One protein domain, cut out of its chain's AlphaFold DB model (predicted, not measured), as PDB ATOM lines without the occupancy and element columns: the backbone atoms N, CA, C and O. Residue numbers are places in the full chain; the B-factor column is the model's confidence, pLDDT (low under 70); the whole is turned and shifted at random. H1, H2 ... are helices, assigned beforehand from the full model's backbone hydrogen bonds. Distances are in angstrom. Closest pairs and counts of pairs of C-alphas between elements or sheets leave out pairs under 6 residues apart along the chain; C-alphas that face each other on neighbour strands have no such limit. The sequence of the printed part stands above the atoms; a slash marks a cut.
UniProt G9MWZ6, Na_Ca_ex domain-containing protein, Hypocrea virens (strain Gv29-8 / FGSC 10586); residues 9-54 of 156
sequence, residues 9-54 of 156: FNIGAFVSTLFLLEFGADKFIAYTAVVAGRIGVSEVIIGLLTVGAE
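AT A GLANCE: This is residues 9 to 54 of the 156 residues of the protein "Na_Ca_ex domain-containing protein" of Hypocrea virens (strain Gv29-8 / FGSC 10586) (UniProt G9MWZ6). One long, nearly straight helix, H1, makes the length of the model, and a much shorter helix, H2, folds back beside its last part as the short arm of a lopsided helical hairpin. The other part of H1, residues 9 to 24, sticks out free of that small body. The printed part has 46 residues with two named helices, H1 then H2, and no named strand; its class is all helix. It is only just loose, close to extended, with a radius of gyration of the C-alphas of 13.9 A, and its outline is a rod spanning 45 by 20 by 9 A.

IN THESE COORDINATES: Find C-alpha 9 at (110.359, 62.665, 66.917), where H1 begins. From there H1 runs through residues 9 to 39, 43.1 A from first to last C-alpha, and ends at C-alpha 39, at (82.590, 79.462, 95.232). Past residues 40 to 42, look for H2 in residues 43 to 51, which is 12.1 A long and ends at C-alpha 51, at (97.869, 84.247, 84.302).

HOW THE PARTS SIT: Start on H1 at residues 29 to 37, the part of it that alone touches H2, with 10 pairs of C-alphas within 8 A. The closest C-alphas of the two helices are those of Ala 33 and Glu 43, 5.2 A apart. The helices run opposite ways at a shallow tilt of 31 degrees, and with their tight link of 3 residues they form a helical hairpin. In H1 and H2 every O i to N i+4 pair is within hydrogen-bond range.

THE WHOLE: Look at Phe 9 and Gly 40 for the two C-alphas farthest apart, at 45.1 A. Without residues 9 to 24, which stand free, the body has 30 residues and spans 25 by 17 by 9 A. The printed part has no cut. In the B-factor column the mean pLDDT of the printed part is 85.2, and you will find values under 70 at residues 47 to 48 and 50 to 53.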
ATOM      1  N   PHE A   9     110.784  62.660  65.519       95.62
ATOM      2  CA  PHE A   9     110.359  62.665  66.917       95.62
ATOM      3  C   PHE A   9     110.324  64.079  67.504       95.62
ATOM      4  O   PHE A   9     109.320  64.460  68.096       95.62
ATOM      5  N   ASN A  10     111.375  64.879  67.306       96.38
ATOM      6  CA  ASN A  10     111.430  66.245  67.835       96.38
ATOM      7  C   ASN A  10     110.341  67.140  67.235       96.38
ATOM      8  O   ASN A  10     109.712  67.910  67.959       96.38
ATOM      9  N   ILE A  11     110.087  67.020  65.929       96.31
ATOM     10  CA  ILE A  11     109.006  67.754  65.261       96.31
ATOM     11  C   ILE A  11     107.650  67.313  65.819       96.31
ATOM     12  O   ILE A  11     106.832  68.159  66.178       96.31
ATOM     13  N   GLY A  12     107.424  66.002  65.946       96.88
ATOM     14  CA  GLY A  12     106.195  65.458  66.524       96.88
ATOM     15  C   GLY A  12     105.973  65.923  67.963       96.88
ATOM     16  O   GLY A  12     104.884  66.382  68.300       96.88
ATOM     17  N   ALA A  13     107.017  65.883  68.791       96.56
ATOM     18  CA  ALA A  13     106.980  66.350  70.171       96.56
ATOM     19  C   ALA A  13     106.687  67.853  70.255       96.56
ATOM     20  O   ALA A  13     105.860  68.267  71.065       96.56
ATOM     21  N   PHE A  14     107.304  68.666  69.394       96.12
ATOM     22  CA  PHE A  14     107.072  70.107  69.348       96.12
ATOM     23  C   PHE A  14     105.618  70.433  68.993       96.12
ATOM     24  O   PHE A  14     104.943  71.131  69.747       96.12
ATOM     25  N   VAL A  15     105.102  69.867  67.897       96.94
ATOM     26  CA  VAL A  15     103.718  70.099  67.449       96.94
ATOM     27  C   VAL A  15     102.710  69.584  68.476       96.94
ATOM     28  O   VAL A  15     101.760  70.287  68.812       96.94
ATOM     29  N   SER A  16     102.935  68.386  69.023       96.81
ATOM     30  CA  SER A  16     102.080  67.824  70.070       96.81
ATOM     31  C   SER A  16     102.066  68.704  71.315       96.81
ATOM     32  O   SER A  16     101.007  68.894  71.904       96.81
ATOM     33  N   THR A  17     103.215  69.245  71.725       96.00
ATOM     34  CA  THR A  17     103.306  70.115  72.903       96.00
ATOM     35  C   THR A  17     102.545  71.412  72.682       96.00
ATOM     36  O   THR A  17     101.770  71.797  73.551       96.00
ATOM     37  N   LEU A  18     102.704  72.053  71.518       94.94
ATOM     38  CA  LEU A  18     101.951  73.266  71.185       94.94
ATOM     39  C   LEU A  18     100.440  73.020  71.234       94.94
ATOM     40  O   LEU A  18      99.722  73.773  71.885       94.94
ATOM     41  N   PHE A  19      99.976  71.926  70.624       96.38
ATOM     42  CA  PHE A  19      98.561  71.563  70.630       96.38
ATOM     43  C   PHE A  19      98.033  71.288  72.045       96.38
ATOM     44  O   PHE A  19      96.970  71.782  72.419       96.38
ATOM     45  N   LEU A  20      98.772  70.516  72.851       96.31
ATOM     46  CA  LEU A  20      98.387  70.234  74.238       96.31
ATOM     47  C   LEU A  20      98.351  71.506  75.088       96.31
ATOM     48  O   LEU A  20      97.500  71.611  75.966       96.31
ATOM     49  N   LEU A  21      99.268  72.442  74.851       91.12
ATOM     50  CA  LEU A  21      99.371  73.675  75.619       91.12
ATOM     51  C   LEU A  21      98.205  74.618  75.310       91.12
ATOM     52  O   LEU A  21      97.566  75.095  76.241       91.12
ATOM     53  N   GLU A  22      97.869  74.813  74.033       91.94
ATOM     54  CA  GLU A  22      96.707  75.608  73.611       91.94
ATOM     55  C   GLU A  22      95.396  74.995  74.128       91.94
ATOM     56  O   GLU A  22      94.633  75.638  74.850       91.94
ATOM     57  N   PHE A  23      95.171  73.706  73.854       95.25
ATOM     58  CA  PHE A  23      93.955  73.017  74.282       95.25
ATOM     59  C   PHE A  23      93.835  72.939  75.811       95.25
ATOM     60  O   PHE A  23      92.746  73.074  76.377       95.25
ATOM     61  N   GLY A  24      94.958  72.700  76.490       92.06
ATOM     62  CA  GLY A  24      95.041  72.640  77.941       92.06
ATOM     63  C   GLY A  24      94.726  73.984  78.585       92.06
ATOM     64  O   GLY A  24      93.924  74.018  79.517       92.06
ATOM     65  N   ALA A  25      95.291  75.077  78.066       87.75
ATOM     66  CA  ALA A  25      95.046  76.429  78.560       87.75
ATOM     67  C   ALA A  25      93.561  76.808  78.457       87.75
ATOM     68  O   ALA A  25      92.965  77.211  79.458       87.75
ATOM     69  N   ASP A  26      92.931  76.578  77.301       89.56
ATOM     70  CA  ASP A  26      91.508  76.874  77.090       89.56
ATOM     71  C   ASP A  26      90.608  76.115  78.069       89.56
ATOM     72  O   ASP A  26      89.716  76.684  78.708       89.56
ATOM     73  N   LYS A  27      90.849  74.808  78.227       92.06
ATOM     74  CA  LYS A  27      90.085  73.976  79.165       92.06
ATOM     75  C   LYS A  27      90.332  74.392  80.607       92.06
ATOM     76  O   LYS A  27      89.379  74.462  81.382       92.06
ATOM     77  N   PHE A  28      91.581  74.661  80.968       88.06
ATOM     78  CA  PHE A  28      91.952  75.073  82.312       88.06
ATOM     79  C   PHE A  28      91.237  76.367  82.698       88.06
ATOM     80  O   PHE A  28      90.562  76.398  83.725       88.06
ATOM     81  N   ILE A  29      91.274  77.394  81.846       85.81
ATOM     82  CA  ILE A  29      90.586  78.666  82.097       85.81
ATOM     83  C   ILE A  29      89.072  78.447  82.221       85.81
ATOM     84  O   ILE A  29      88.470  78.886  83.204       85.81
ATOM     85  N   ALA A  30      88.459  77.705  81.291       87.69
ATOM     86  CA  ALA A  30      87.017  77.454  81.297       87.69
ATOM     87  C   ALA A  30      86.543  76.754  82.581       87.69
ATOM     88  O   ALA A  30      85.567  77.172  83.205       87.69
ATOM     89  N   TYR A  31      87.236  75.698  83.015       88.69
ATOM     90  CA  TYR A  31      86.856  74.991  84.237       88.69
ATOM     91  C   TYR A  31      87.164  75.792  85.496       88.69
ATOM     92  O   TYR A  31      86.385  75.739  86.448       88.69
ATOM     93  N   THR A  32      88.248  76.564  85.505       85.50
ATOM     94  CA  THR A  32      88.573  77.394  86.667       85.50
ATOM     95  C   THR A  32      87.536  78.508  86.841       85.50
ATOM     96  O   THR A  32      87.103  78.749  87.966       85.50
ATOM     97  N   ALA A  33      87.015  79.091  85.755       85.69
ATOM     98  CA  ALA A  33      85.885  80.026  85.799       85.69
ATOM     99  C   ALA A  33      84.602  79.381  86.365       85.69
ATOM    100  O   ALA A  33      83.964  79.937  87.259       85.69
ATOM    101  N   VAL A  34      84.269  78.154  85.942       88.19
ATOM    102  CA  VAL A  34      83.121  77.404  86.496       88.19
ATOM    103  C   VAL A  34      83.278  77.168  87.999       88.19
ATOM    104  O   VAL A  34      82.312  77.302  88.755       88.19
ATOM    105  N   VAL A  35      84.484  76.813  88.451       87.44
ATOM    106  CA  VAL A  35      84.771  76.649  89.881       87.44
ATOM    107  C   VAL A  35      84.622  77.984  90.609       87.44
ATOM    108  O   VAL A  35      83.950  78.004  91.638       87.44
ATOM    109  N   ALA A  36      85.147  79.086  90.056       84.88
ATOM    110  CA  ALA A  36      85.015  80.444  90.599       84.88
ATOM    111  C   ALA A  36      83.551  80.810  90.875       84.88
ATOM    112  O   ALA A  36      83.201  81.204  91.991       84.88
ATOM    113  N   GLY A  37      82.685  80.592  89.881       84.44
ATOM    114  CA  GLY A  37      81.257  80.877  89.980       84.44
ATOM    115  C   GLY A  37      80.561  80.071  91.079       84.44
ATOM    116  O   GLY A  37      79.675  80.589  91.755       84.44
ATOM    117  N   ARG A  38      80.992  78.827  91.330       87.62
ATOM    118  CA  ARG A  38      80.435  77.987  92.407       87.62
ATOM    119  C   ARG A  38      80.855  78.432  93.803       87.62
ATOM    120  O   ARG A  38      80.083  78.257  94.741       87.62
ATOM    121  N   ILE A  39      82.057  78.983  93.946       87.75
ATOM    122  CA  ILE A  39      82.590  79.462  95.232       87.75
ATOM    123  C   ILE A  39      82.295  80.949  95.488       87.75
ATOM    124  O   ILE A  39      82.718  81.485  96.508       87.75
ATOM    125  N   GLY A  40      81.572  81.622  94.583       82.62
ATOM    126  CA  GLY A  40      81.223  83.040  94.706       82.62
ATOM    127  C   GLY A  40      82.406  83.994  94.505       82.62
ATOM    128  O   GLY A  40      82.346  85.147  94.934       82.62
ATOM    129  N   VAL A  41      83.487  83.529  93.875       80.81
ATOM    130  CA  VAL A  41      84.667  84.339  93.552       80.81
ATOM    131  C   VAL A  41      84.534  84.854  92.121       80.81
ATOM    132  O   VAL A  41      84.100  84.131  91.229       80.81
ATOM    133  N   SER A  42      84.913  86.114  91.895       76.44
ATOM    134  CA  SER A  42      84.906  86.706  90.553       76.44
ATOM    135  C   SER A  42      85.833  85.934  89.609       76.44
ATOM    136  O   SER A  42      87.000  85.713  89.939       76.44
ATOM    137  N   GLU A  43      85.346  85.589  88.414       73.12
ATOM    138  CA  GLU A  43      86.139  84.952  87.348       73.12
ATOM    139  C   GLU A  43      87.419  85.741  87.033       73.12
ATOM    140  O   GLU A  43      88.458  85.167  86.713       73.12
ATOM    141  N   VAL A  44      87.384  87.063  87.220       71.12
ATOM    142  CA  VAL A  44      88.529  87.944  86.976       71.12
ATOM    143  C   VAL A  44      89.658  87.728  87.992       71.12
ATOM    144  O   VAL A  44      90.830  87.792  87.628       71.12
ATOM    145  N   ILE A  45      89.337  87.420  89.255       71.19
ATOM    146  CA  ILE A  45      90.350  87.095  90.280       71.19
ATOM    147  C   ILE A  45      91.059  85.789  89.922       71.19
ATOM    148  O   ILE A  45      92.268  85.669  90.107       71.19
ATOM    149  N   ILE A  46      90.314  84.826  89.386       72.88
ATOM    150  CA  ILE A  46      90.869  83.554  88.936       72.88
ATOM    151  C   ILE A  46      91.782  83.766  87.735       72.88
ATOM    152  O   ILE A  46      92.917  83.309  87.787       72.88
ATOM    153  N   GLY A  47      91.345  84.525  86.725       68.50
ATOM    154  CA  GLY A  47      92.188  84.875  85.578       68.50
ATOM    155  C   GLY A  47      93.498  85.549  85.996       68.50
ATOM    156  O   GLY A  47      94.560  85.228  85.469       68.50
ATOM    157  N   LEU A  48      93.444  86.421  87.007       67.75
ATOM    158  CA  LEU A  48      94.628  87.058  87.584       67.75
ATOM    159  C   LEU A  48      95.536  86.067  88.324       67.75
ATOM    160  O   LEU A  48      96.751  86.171  88.224       67.75
ATOM    161  N   LEU A  49      94.979  85.113  89.066       70.75
ATOM    162  CA  LEU A  49      95.760  84.087  89.765       70.75
ATOM    163  C   LEU A  49      96.402  83.087  88.803       70.75
ATOM    164  O   LEU A  49      97.507  82.629  89.066       70.75
ATOM    165  N   THR A  50      95.719  82.749  87.711       69.56
ATOM    166  CA  THR A  50      96.199  81.759  86.745       69.56
ATOM    167  C   THR A  50      97.173  82.338  85.729       69.56
ATOM    168  O   THR A  50      98.082  81.630  85.327       69.56
ATOM    169  N   VAL A  51      96.993  83.594  85.300       66.56
ATOM    170  CA  VAL A  51      97.869  84.247  84.302       66.56
ATOM    171  C   VAL A  51      98.866  85.206  84.953       66.56
ATOM    172  O   VAL A  51      99.956  85.415  84.440       66.56
ATOM    173  N   GLY A  52      98.498  85.830  86.072       64.25
ATOM    174  CA  GLY A  52      99.321  86.838  86.745       64.25
ATOM    175  C   GLY A  52     100.317  86.273  87.756       64.25
ATOM    176  O   GLY A  52     101.152  87.026  88.253       64.25
ATOM    177  N   ALA A  53     100.241  84.980  88.080       68.19
ATOM    178  CA  ALA A  53     101.281  84.309  88.845       68.19
ATOM    179  C   ALA A  53     102.289  83.689  87.869       68.19
ATOM    180  O   ALA A  53     101.953  82.738  87.175       68.19
ATOM    181  N   GLU A  54     103.513  84.222  87.856       80.94
ATOM    182  CA  GLU A  54     104.690  83.747  87.101       80.94
ATOM    183  C   GLU A  54     105.187  82.376  87.624       80.94
ATOM    184  O   GLU A  54     106.300  82.213  88.137       80.94
TER     185      GLU A  54